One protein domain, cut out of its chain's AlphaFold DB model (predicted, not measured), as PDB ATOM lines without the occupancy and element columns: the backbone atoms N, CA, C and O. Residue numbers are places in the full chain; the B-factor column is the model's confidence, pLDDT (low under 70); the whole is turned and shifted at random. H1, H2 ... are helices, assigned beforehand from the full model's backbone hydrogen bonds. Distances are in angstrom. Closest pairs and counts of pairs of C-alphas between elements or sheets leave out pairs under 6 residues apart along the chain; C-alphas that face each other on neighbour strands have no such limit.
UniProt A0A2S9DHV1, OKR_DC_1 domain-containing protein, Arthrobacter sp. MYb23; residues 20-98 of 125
ATOM      1  N   ALA A  20       8.377  -6.153  34.871       94.88
ATOM      2  CA  ALA A  20       8.826  -6.622  36.175       94.88
ATOM      3  C   ALA A  20       8.583  -8.130  36.355       94.88
ATOM      4  O   ALA A  20       7.582  -8.676  35.891       94.88
ATOM      5  N   THR A  21       9.469  -8.802  37.096       95.62
ATOM      6  CA  THR A  21       9.359 -10.236  37.405       95.62
ATOM      7  C   THR A  21       9.331 -10.498  38.911       95.62
ATOM      8  O   THR A  21      10.120 -11.301  39.408       95.62
ATOM      9  N   PRO A  22       8.401  -9.879  39.667       95.19
ATOM     10  CA  PRO A  22       8.501  -9.777  41.124       95.19
ATOM     11  C   PRO A  22       8.632 -11.129  41.829       95.19
ATOM     12  O   PRO A  22       9.402 -11.241  42.772       95.19
ATOM     13  N   TYR A  23       7.957 -12.183  41.357       95.06
ATOM     14  CA  TYR A  23       8.123 -13.515  41.948       95.06
ATOM     15  C   TYR A  23       9.527 -14.093  41.723       95.06
ATOM     16  O   TYR A  23      10.146 -14.589  42.661       95.06
ATOM     17  N   ALA A  24      10.057 -13.996  40.501       94.88
ATOM     18  CA  ALA A  24      11.403 -14.473  40.195       94.88
ATOM     19  C   ALA A  24      12.473 -13.647  40.924       94.88
ATOM     20  O   ALA A  24      13.459 -14.203  41.402       94.88
ATOM     21  N   ASP A  25      12.264 -12.337  41.041       95.19
ATOM     22  CA  ASP A  25      13.181 -11.430  41.728       95.19
ATOM     23  C   ASP A  25      13.196 -11.694  43.239       95.19
ATOM     24  O   ASP A  25      14.274 -11.787  43.821       95.19
ATOM     25  N   SER A  26      12.038 -11.953  43.856       94.25
ATOM     26  CA  SER A  26      11.959 -12.384  45.259       94.25
ATOM     27  C   SER A  26      12.682 -13.712  45.509       94.25
ATOM     28  O   SER A  26      13.389 -13.841  46.507       94.25
ATOM     29  N   VAL A  27      12.556 -14.694  44.605       93.25
ATOM     30  CA  VAL A  27      13.306 -15.959  44.718       93.25
ATOM     31  C   VAL A  27      14.811 -15.709  44.587       93.25
ATOM     32  O   VAL A  27      15.585 -16.228  45.387       93.25
ATOM     33  N   ARG A  28      15.242 -14.883  43.624       92.75
ATOM     34  CA  ARG A  28      16.661 -14.528  43.443       92.75
ATOM     35  C   ARG A  28      17.245 -13.809  44.655       92.75
ATOM     36  O   ARG A  28      18.371 -14.102  45.045       92.75
ATOM     37  N   GLN A  29      16.487 -12.891  45.247       91.94
ATOM     38  CA  GLN A  29      16.909 -12.188  46.452       91.94
ATOM     39  C   GLN A  29      17.106 -13.171  47.613       91.94
ATOM     40  O   GLN A  29      18.172 -13.188  48.224       91.94
ATOM     41  N   LEU A  30      16.121 -14.042  47.857       89.06
ATOM     42  CA  LEU A  30      16.187 -15.052  48.912       89.06
ATOM     43  C   LEU A  30      17.447 -15.928  48.797       89.06
ATOM     44  O   LEU A  30      18.132 -16.166  49.792       89.06
ATOM     45  N   VAL A  31      17.756 -16.426  47.594       89.75
ATOM     46  CA  VAL A  31      18.907 -17.326  47.399       89.75
ATOM     47  C   VAL A  31      20.245 -16.596  47.512       89.75
ATOM     48  O   VAL A  31      21.230 -17.219  47.889       89.75
ATOM     49  N   GLY A  32      20.287 -15.288  47.230       86.50
ATOM     50  CA  GLY A  32      21.485 -14.463  47.406       86.50
ATOM     51  C   GLY A  32      21.840 -14.194  48.872       86.50
ATOM     52  O   GLY A  32      23.009 -13.993  49.196       86.50
ATOM     53  N   GLU A  33      20.852 -14.215  49.770       83.19
ATOM     54  CA  GLU A  33      21.040 -13.971  51.207       83.19
ATOM     55  C   GLU A  33      21.355 -15.259  51.999       83.19
ATOM     56  O   GLU A  33      21.949 -15.211  53.081       83.19
ATOM     57  N   ALA A  34      20.982 -16.432  51.476       68.44
ATOM     58  CA  ALA A  34      21.046 -17.700  52.198       68.44
ATOM     59  C   ALA A  34      22.379 -18.452  52.003       68.44
ATOM     60  O   ALA A  34      22.739 -18.835  50.895       68.44
ATOM     61  N   LYS A  35      23.087 -18.753  53.105       65.94
ATOM     62  CA  LYS A  35      24.344 -19.534  53.077       65.94
ATOM     63  C   LYS A  35      24.136 -21.053  53.012       65.94
ATOM     64  O   LYS A  35      24.922 -21.739  52.375       65.94
ATOM     65  N   ALA A  36      23.115 -21.576  53.690       69.06
ATOM     66  CA  ALA A  36      22.712 -22.984  53.650       69.06
ATOM     67  C   ALA A  36      21.234 -23.098  54.047       69.06
ATOM     68  O   ALA A  36      20.808 -22.462  55.016       69.06
ATOM     69  N   ARG A  37      20.447 -23.897  53.317       83.94
ATOM     70  CA  ARG A  37      19.023 -24.111  53.611       83.94
ATOM     71  C   ARG A  37      18.866 -25.457  54.317       83.94
ATOM     72  O   ARG A  37      19.189 -26.494  53.754       83.94
ATOM     73  N   LEU A  38      18.367 -25.429  55.554       86.25
ATOM     74  CA  LEU A  38      18.053 -26.630  56.348       86.25
ATOM     75  C   LEU A  38      16.583 -27.067  56.205       86.25
ATOM     76  O   LEU A  38      16.088 -27.877  56.984       86.25
ATOM     77  N   LEU A  39      15.874 -26.496  55.229       86.44
ATOM     78  CA  LEU A  39      14.543 -26.927  54.810       86.44
ATOM     79  C   LEU A  39      14.647 -27.845  53.590       86.44
ATOM     80  O   LEU A  39      15.700 -27.977  52.973       86.44
ATOM     81  N   VAL A  40      13.516 -28.440  53.217       92.06
ATOM     82  CA  VAL A  40      13.368 -29.049  51.895       92.06
ATOM     83  C   VAL A  40      13.541 -28.000  50.781       92.06
ATOM     84  O   VAL A  40      13.229 -26.825  50.998       92.06
ATOM     85  N   PRO A  41      13.988 -28.410  49.583       92.31
ATOM     86  CA  PRO A  41      14.457 -29.753  49.219       92.31
ATOM     87  C   PRO A  41      15.819 -30.117  49.842       92.31
ATOM     88  O   PRO A  41      16.669 -29.261  50.059       92.31
ATOM     89  N   GLY A  42      16.046 -31.409  50.106       91.69
ATOM     90  CA  GLY A  42      17.207 -31.898  50.873       91.69
ATOM     91  C   GLY A  42      18.587 -31.689  50.234       91.69
ATOM     92  O   GLY A  42      19.591 -31.983  50.872       91.69
ATOM     93  N   HIS A  43      18.659 -31.180  48.999       91.31
ATOM     94  CA  HIS A  43      19.929 -30.751  48.396       91.31
ATOM     95  C   HIS A  43      20.437 -29.418  48.966       91.31
ATOM     96  O   HIS A  43      21.592 -29.075  48.738       91.31
ATOM     97  N   GLY A  44      19.605 -28.677  49.709       88.56
ATOM     98  CA  GLY A  44      20.000 -27.539  50.547       88.56
ATOM     99  C   GLY A  44      20.433 -26.268  49.805       88.56
ATOM    100  O   GLY A  44      20.378 -25.180  50.379       88.56
ATOM    101  N   GLY A  45      20.791 -26.339  48.524       88.44
ATOM    102  CA  GLY A  45      21.363 -25.208  47.787       88.44
ATOM    103  C   GLY A  45      22.730 -24.752  48.262       88.44
ATOM    104  O   GLY A  45      23.236 -25.150  49.312       88.44
ATOM    105  N   GLY A  46      23.306 -23.869  47.458       84.06
ATOM    106  CA  GLY A  46      24.588 -23.242  47.692       84.06
ATOM    107  C   GLY A  46      25.680 -24.284  47.956       84.06
ATOM    108  O   GLY A  46      25.704 -25.337  47.313       84.06
ATOM    109  N   PRO A  47      26.554 -24.042  48.946       82.69
ATOM    110  CA  PRO A  47      27.646 -24.950  49.291       82.69
ATOM    111  C   PRO A  47      27.218 -26.344  49.776       82.69
ATOM    112  O   PRO A  47      28.062 -27.229  49.859       82.69
ATOM    113  N   ALA A  48      25.944 -26.546  50.140       84.81
ATOM    114  CA  ALA A  48      25.454 -27.834  50.638       84.81
ATOM    115  C   ALA A  48      25.112 -28.832  49.514       84.81
ATOM    116  O   ALA A  48      24.868 -30.009  49.787       84.81
ATOM    117  N   VAL A  49      25.090 -28.381  48.255       90.44
ATOM    118  CA  VAL A  49      24.721 -29.217  47.109       90.44
ATOM    119  C   VAL A  49      25.851 -30.183  46.759       90.44
ATOM    120  O   VAL A  49      27.011 -29.803  46.625       90.44
ATOM    121  N   SER A  50      25.494 -31.451  46.548       92.25
ATOM    122  CA  SER A  50      26.413 -32.477  46.042       92.25
ATOM    123  C   SER A  50      27.007 -32.095  44.685       92.25
ATOM    124  O   SER A  50      26.272 -31.794  43.745       92.25
ATOM    125  N   GLU A  51      28.327 -32.234  44.540       94.88
ATOM    126  CA  GLU A  51      29.038 -31.977  43.282       94.88
ATOM    127  C   GLU A  51      28.451 -32.775  42.107       94.88
ATOM    128  O   GLU A  51      28.237 -32.234  41.024       94.88
ATOM    129  N   ARG A  52      28.100 -34.047  42.330       95.94
ATOM    130  CA  ARG A  52      27.504 -34.903  41.294       95.94
ATOM    131  C   ARG A  52      26.149 -34.375  40.820       95.94
ATOM    132  O   ARG A  52      25.817 -34.510  39.646       95.94
ATOM    133  N   LEU A  53      25.362 -33.796  41.726       94.25
ATOM    134  CA  LEU A  53      24.071 -33.204  41.379       94.25
ATOM    135  C   LEU A  53      24.265 -31.882  40.629       94.25
ATOM    136  O   LEU A  53      23.597 -31.651  39.622       94.25
ATOM    137  N   THR A  54      25.227 -31.065  41.064       95.00
ATOM    138  CA  THR A  54      25.626 -29.827  40.382       95.00
ATOM    139  C   THR A  54      26.093 -30.089  38.953       95.00
ATOM    140  O   THR A  54      25.676 -29.376  38.043       95.00
ATOM    141  N   GLN A  55      26.888 -31.136  38.720       96.44
ATOM    142  CA  GLN A  55      27.325 -31.535  37.377       96.44
ATOM    143  C   GLN A  55      26.158 -31.961  36.470       96.44
ATOM    144  O   GLN A  55      26.231 -31.775  35.258       96.44
ATOM    145  N   LEU A  56      25.085 -32.525  37.038       96.44
ATOM    146  CA  LEU A  56      23.929 -33.006  36.276       96.44
ATOM    147  C   LEU A  56      22.927 -31.895  35.933       96.44
ATOM    148  O   LEU A  56      22.423 -31.853  34.814       96.44
ATOM    149  N   LEU A  57      22.589 -31.042  36.904       95.19
ATOM    150  CA  LEU A  57      21.476 -30.086  36.795       95.19
ATOM    151  C   LEU A  57      21.925 -28.622  36.715       95.19
ATOM    152  O   LEU A  57      21.136 -27.759  36.334       95.19
ATOM    153  N   GLY A  58      23.181 -28.341  37.054       93.75
ATOM    154  CA  GLY A  58      23.718 -26.993  37.159       93.75
ATOM    155  C   GLY A  58      23.395 -26.330  38.499       93.75
ATOM    156  O   GLY A  58      22.280 -26.399  39.019       93.75
ATOM    157  N   GLU A  59      24.385 -25.624  39.042       91.38
ATOM    158  CA  GLU A  59      24.267 -24.895  40.307       91.38
ATOM    159  C   GLU A  59      23.119 -23.863  40.317       91.38
ATOM    160  O   GLU A  59      22.355 -23.842  41.286       91.38
ATOM    161  N   PRO A  60      22.901 -23.048  39.258       91.62
ATOM    162  CA  PRO A  60      21.852 -22.030  39.293       91.62
ATOM    163  C   PRO A  60      20.446 -22.618  39.453       91.62
ATOM    164  O   PRO A  60      19.632 -22.064  40.188       91.62
ATOM    165  N   ALA A  61      20.162 -23.751  38.804       92.88
ATOM    166  CA  ALA A  61      18.864 -24.411  38.911       92.88
ATOM    167  C   ALA A  61      18.629 -24.953  40.329       92.88
ATOM    168  O   ALA A  61      17.561 -24.750  40.901       92.88
ATOM    169  N   LEU A  62      19.651 -25.572  40.926       92.94
ATOM    170  CA  LEU A  62      19.592 -26.112  42.289       92.94
ATOM    171  C   LEU A  62      19.466 -25.007  43.345       92.94
ATOM    172  O   LEU A  62      18.752 -25.161  44.337       92.94
ATOM    173  N   ASN A  63      20.094 -23.854  43.122       91.81
ATOM    174  CA  ASN A  63      19.943 -22.701  44.006       91.81
ATOM    175  C   ASN A  63      18.522 -22.135  43.965       91.81
ATOM    176  O   ASN A  63      17.973 -21.819  45.021       91.81
ATOM    177  N   LEU A  64      17.908 -22.068  42.781       93.06
ATOM    178  CA  LEU A  64      16.544 -21.561  42.599       93.06
ATOM    179  C   LEU A  64      15.450 -22.550  43.024       93.06
ATOM    180  O   LEU A  64      14.316 -22.127  43.241       93.06
ATOM    181  N   ASP A  65      15.771 -23.836  43.175       93.25
ATOM    182  CA  ASP A  65      14.853 -24.834  43.724       93.25
ATOM    183  C   ASP A  65      14.692 -24.624  45.239       93.25
ATOM    184  O   ASP A  65      15.526 -25.033  46.057       93.25
ATOM    185  N   VAL A  66      13.656 -23.870  45.600       91.50
ATOM    186  CA  VAL A  66      13.264 -23.511  46.967       91.50
ATOM    187  C   VAL A  66      11.907 -24.129  47.287       91.50
ATOM    188  O   VAL A  66      11.052 -24.285  46.416       91.50
ATOM    189  N   THR A  67      11.673 -24.442  48.558       91.44
ATOM    190  CA  THR A  67      10.322 -24.775  49.028       91.44
ATOM    191  C   THR A  67       9.368 -23.590  48.895       91.44
ATOM    192  O   THR A  67       9.786 -22.434  48.858       91.44
ATOM    193  N   SER A  68       8.070 -23.887  48.876       89.19
ATOM    194  CA  SER A  68       7.023 -22.881  49.027       89.19
ATOM    195  C   SER A  68       6.872 -22.424  50.480       89.19
ATOM    196  O   SER A  68       7.465 -22.995  51.402       89.19
ATOM    197  N   MET A  69       6.020 -21.421  50.680       88.00
ATOM    198  CA  MET A  69       5.695 -20.811  51.970       88.00
ATOM    199  C   MET A  69       6.917 -20.158  52.628       88.00
ATOM    200  O   MET A  69       7.218 -20.363  53.806       88.00
ATOM    201  N   LEU A  70       7.603 -19.312  51.869       88.56
ATOM    202  CA  LEU A  70       8.712 -18.483  52.308       88.56
ATOM    203  C   LEU A  70       8.274 -17.020  52.399       88.56
ATOM    204  O   LEU A  70       7.597 -16.471  51.525       88.56
ATOM    205  N   TRP A  71       8.644 -16.372  53.505       87.00
ATOM    206  CA  TRP A  71       8.360 -14.953  53.710       87.00
ATOM    207  C   TRP A  71       9.012 -14.110  52.615       87.00
ATOM    208  O   TRP A  71      10.162 -14.341  52.258       87.00
ATOM    209  N   GLY A  72       8.268 -13.139  52.085       84.19
ATOM    210  CA  GLY A  72       8.732 -12.282  50.990       84.19
ATOM    211  C   GLY A  72       8.643 -12.919  49.597       84.19
ATOM    212  O   GLY A  72       8.742 -12.192  48.612       84.19
ATOM    213  N   VAL A  73       8.380 -14.228  49.494       91.00
ATOM    214  CA  VAL A  73       8.232 -14.947  48.217       91.00
ATOM    215  C   VAL A  73       6.769 -15.315  47.957       91.00
ATOM    216  O   VAL A  73       6.189 -14.837  46.982       91.00
ATOM    217  N   ASP A  74       6.168 -16.127  48.831       89.19
ATOM    218  CA  ASP A  74       4.812 -16.682  48.659       89.19
ATOM    219  C   ASP A  74       4.021 -16.913  49.973       89.19
ATOM    220  O   ASP A  74       2.959 -17.545  49.950       89.19
ATOM    221  N   ARG A  75       4.506 -16.417  51.127       83.62
ATOM    222  CA  ARG A  75       3.838 -16.571  52.439       83.62
ATOM    223  C   ARG A  75       2.999 -15.371  52.919       83.62
ATOM    224  O   ARG A  75       2.515 -15.412  54.051       83.62
ATOM    225  N   THR A  76       2.781 -14.302  52.148       75.50
ATOM    226  CA  THR A  76       2.019 -13.128  52.637       75.50
ATOM    227  C   THR A  76       1.156 -12.427  51.593       75.50
ATOM    228  O   THR A  76       1.217 -12.649  50.394       75.50
ATOM    229  N   ALA A  77       0.327 -11.491  52.054       63.09
ATOM    230  CA  ALA A  77      -0.441 -10.619  51.175       63.09
ATOM    231  C   ALA A  77       0.397  -9.500  50.515       63.09
ATOM    232  O   ALA A  77      -0.193  -8.629  49.880       63.09
ATOM    233  N   SER A  78       1.719  -9.462  50.666       66.12
ATOM    234  CA  SER A  78       2.592  -8.417  50.103       66.12
ATOM    235  C   SER A  78       3.875  -9.000  49.501       66.12
ATOM    236  O   SER A  78       4.920  -8.358  49.532       66.12
ATOM    237  N   ASP A  79       3.805 -10.237  49.009       83.81
ATOM    238  CA  ASP A  79       4.940 -10.988  48.481       83.81
ATOM    239  C   ASP A  79       5.047 -10.950  46.946       83.81
ATOM    240  O   ASP A  79       4.146 -10.484  46.234       83.81
ATOM    241  N   GLY A  80       6.181 -11.435  46.428       91.94
ATOM    242  CA  GLY A  80       6.460 -11.462  44.993       91.94
ATOM    243  C   GLY A  80       5.404 -12.220  44.184       91.94
ATOM    244  O   GLY A  80       5.068 -11.806  43.069       91.94
ATOM    245  N   LEU A  81       4.821 -13.289  44.743       93.62
ATOM    246  CA  LEU A  81       3.798 -14.091  44.074       93.62
ATOM    247  C   LEU A  81       2.496 -13.314  43.874       93.62
ATOM    248  O   LEU A  81       1.898 -13.375  42.795       93.62
ATOM    249  N   LYS A  82       2.039 -12.575  44.889       92.81
ATOM    250  CA  LYS A  82       0.847 -11.736  44.753       92.81
ATOM    251  C   LYS A  82       1.063 -10.646  43.705       92.81
ATOM    252  O   LYS A  82       0.210 -10.489  42.834       92.81
ATOM    253  N   SER A  83       2.196  -9.947  43.753       93.44
ATOM    254  CA  SER A  83       2.525  -8.896  42.781       93.44
ATOM    255  C   SER A  83       2.576  -9.444  41.351       93.44
ATOM    256  O   SER A  83       1.984  -8.858  40.447       93.44
ATOM    257  N   ALA A  84       3.180 -10.620  41.152       95.50
ATOM    258  CA  ALA A  84       3.212 -11.282  39.848       95.50
ATOM    259  C   ALA A  84       1.807 -11.632  39.332       95.50
ATOM    260  O   ALA A  84       1.514 -11.456  38.150       95.50
ATOM    261  N   ARG A  85       0.911 -12.096  40.211       95.06
ATOM    262  CA  ARG A  85      -0.484 -12.396  39.848       95.06
ATOM    263  C   ARG A  85      -1.280 -11.135  39.508       95.06
ATOM    264  O   ARG A  85      -2.086 -11.180  38.583       95.06
ATOM    265  N   THR A  86      -1.048 -10.019  40.201       94.50
ATOM    266  CA  THR A  86      -1.662  -8.723  39.859       94.50
ATOM    267  C   THR A  86      -1.229  -8.257  38.472       94.50
ATOM    268  O   THR A  86      -2.083  -7.935  37.648       94.50
ATOM    269  N   LEU A  87       0.077  -8.302  38.178       95.88
ATOM    270  CA  LEU A  87       0.603  -7.958  36.853       95.88
ATOM    271  C   LEU A  87      -0.002  -8.853  35.764       95.88
ATOM    272  O   LEU A  87      -0.518  -8.342  34.773       95.88
ATOM    273  N   ALA A  88      -0.048 -10.171  35.994       96.06
ATOM    274  CA  ALA A  88      -0.675 -11.108  35.066       96.06
ATOM    275  C   ALA A  88      -2.175 -10.826  34.869       96.06
ATOM    276  O   ALA A  88      -2.668 -10.876  33.749       96.06
ATOM    277  N   ALA A  89      -2.917 -10.512  35.935       96.06
ATOM    278  CA  ALA A  89      -4.338 -10.180  35.832       96.06
ATOM    279  C   ALA A  89      -4.564  -8.949  34.947       96.06
ATOM    280  O   ALA A  89      -5.392  -9.001  34.040       96.06
ATOM    281  N   SER A  90      -3.762  -7.902  35.146       94.94
ATOM    282  CA  SER A  90      -3.800  -6.696  34.319       94.94
ATOM    283  C   SER A  90      -3.423  -6.986  32.857       94.94
ATOM    284  O   SER A  90      -4.156  -6.599  31.950       94.94
ATOM    285  N   ALA A  91      -2.357  -7.758  32.611       94.75
ATOM    286  CA  ALA A  91      -1.896  -8.092  31.259       94.75
ATOM    287  C   ALA A  91      -2.932  -8.879  30.435       94.75
ATOM    288  O   ALA A  91      -3.038  -8.687  29.226       94.75
ATOM    289  N   TYR A  92      -3.700  -9.759  31.085       93.94
ATOM    290  CA  TYR A  92      -4.727 -10.579  30.434       93.94
ATOM    291  C   TYR A  92      -6.143  -9.982  30.512       93.94
ATOM    292  O   TYR A  92      -7.094 -10.638  30.090       93.94
ATOM    293  N   GLY A  93      -6.317  -8.779  31.073       93.94
ATOM    294  CA  GLY A  93      -7.642  -8.175  31.268       93.94
ATOM    295  C   GLY A  93      -8.563  -8.998  32.181       93.94
ATOM    296  O   GLY A  93      -9.784  -8.981  32.028       93.94
ATOM    297  N   ALA A  94      -7.992  -9.763  33.112       95.81
ATOM    298  CA  ALA A  94      -8.718 -10.658  34.000       95.81
ATOM    299  C   ALA A  94      -8.903 -10.038  35.390       95.81
ATOM    300  O   ALA A  94      -8.023  -9.367  35.917       95.81
ATOM    301  N   ARG A  95     -10.013 -10.360  36.063       95.00
ATOM    302  CA  ARG A  95     -10.234  -9.939  37.461       95.00
ATOM    303  C   ARG A  95      -9.242 -10.578  38.441       95.00
ATOM    304  O   ARG A  95      -8.927 -10.001  39.477       95.00
ATOM    305  N   LYS A  96      -8.822 -11.815  38.174       93.56
ATOM    306  CA  LYS A  96      -7.895 -12.576  39.018       93.56
ATOM    307  C   LYS A  96      -7.193 -13.638  38.187       93.56
ATOM    308  O   LYS A  96      -7.804 -14.230  37.302       93.56
ATOM    309  N   THR A  97      -5.938 -13.907  38.525       95.50
ATOM    310  CA  THR A  97      -5.150 -14.997  37.952       95.50
ATOM    311  C   THR A  97      -4.664 -15.939  39.046       95.50
ATOM    312  O   THR A  97      -4.511 -15.570  40.215       95.50
ATOM    313  N   TRP A  98      -4.422 -17.180  38.643       93.56
ATOM    314  CA  TRP A  98      -3.810 -18.216  39.459       93.56
ATOM    315  C   TRP A  98      -2.679 -18.838  38.650       93.56
ATOM    316  O   TRP A  98      -2.823 -19.057  37.449       93.56
TER     317      TRP A  98
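AT A GLANCE: This is residues 20 to 98 of the 125 residues of the protein "OKR_DC_1 domain-containing protein" of Arthrobacter sp. MYb23 (UniProt A0A2S9DHV1). Two helices of equal residue count, H1 and H4, meet near their first residues and run away from each other along nearly one line, and a small corner of two short helices, H2 and H3, sits by the other part of H1, with H3 next to H1 and H2 farther out. Two long loops, residues 34 to 50 and 65 to 79, join these parts, the second leading from H3 back to the place where H1 and H4 meet. The printed part has 79 residues with four named helices, in the order H1, H2, H3, H4, and no named strand; the class is all helix, although just 37 of the 79 residues are in named elements. The whole is loose, with a radius of gyration of the C-alphas of 14.7 A, and only just elongated, spanning 45 by 23 by 17 A.

HOW THE PARTS SIT: H1, residues 22 to 33, touches H4, residues 80 to 91, with 12 pairs of C-alphas within 8 A. H1 touches H4 with residues 22 to 26 alone, and H4 touches H1 with residues 80 to 84 alone; the closest C-alphas are those of Tyr 23 and Gly 80, 4.0 A apart. The two helices run opposite ways at a shallow tilt of 22 degrees. With residues 27 to 31 alone, H1 touches H3, residues 59 to 64; the closest C-alphas are those of Val 31 and Asn 63, 6.4 A apart. H1 and H3 stand at a steep tilt of 61 degrees and run opposite ways. H2, residues 51 to 57, is close to H3 but not clearly touching it, the closest C-alphas being those of Thr 54 and Leu 62, 7.3 A apart. Their lines are only just about perpendicular, at 71 degrees. H2 is apart from H1 and from H4, and H3 is apart from H4. In H1, H2, H3 and H4 every pair of O i and N i+4 is within hydrogen-bond range.

IN THESE COORDINATES: H1 runs from Pro 22, with its C-alpha at (8.501, -9.777, 41.124), to Glu 33, 16.6 A from first to last C-alpha. H2 runs from Glu 51, with its C-alpha at (29.038, -31.977, 43.282), to Leu 57, and H3 from Glu 59 to Leu 64. H4 runs from Gly 80 to Ala 91, 16.4 A from first to last C-alpha, and its last C-alpha is at (-1.896, -8.092, 31.259).

THE WHOLE: The two C-alphas farthest apart are those of Arg 52 and Arg 95, at 45.4 A. The printed part runs from residue 20 to residue 98 and has no cut. The links from H1 to H2, 17 residues, and from H3 to H4, 15 residues, are long, and the link from H2 to H3, one residue, is tight. The mean pLDDT of the printed part is 90.0; residues 34 to 36 and 77 to 78 are under 70.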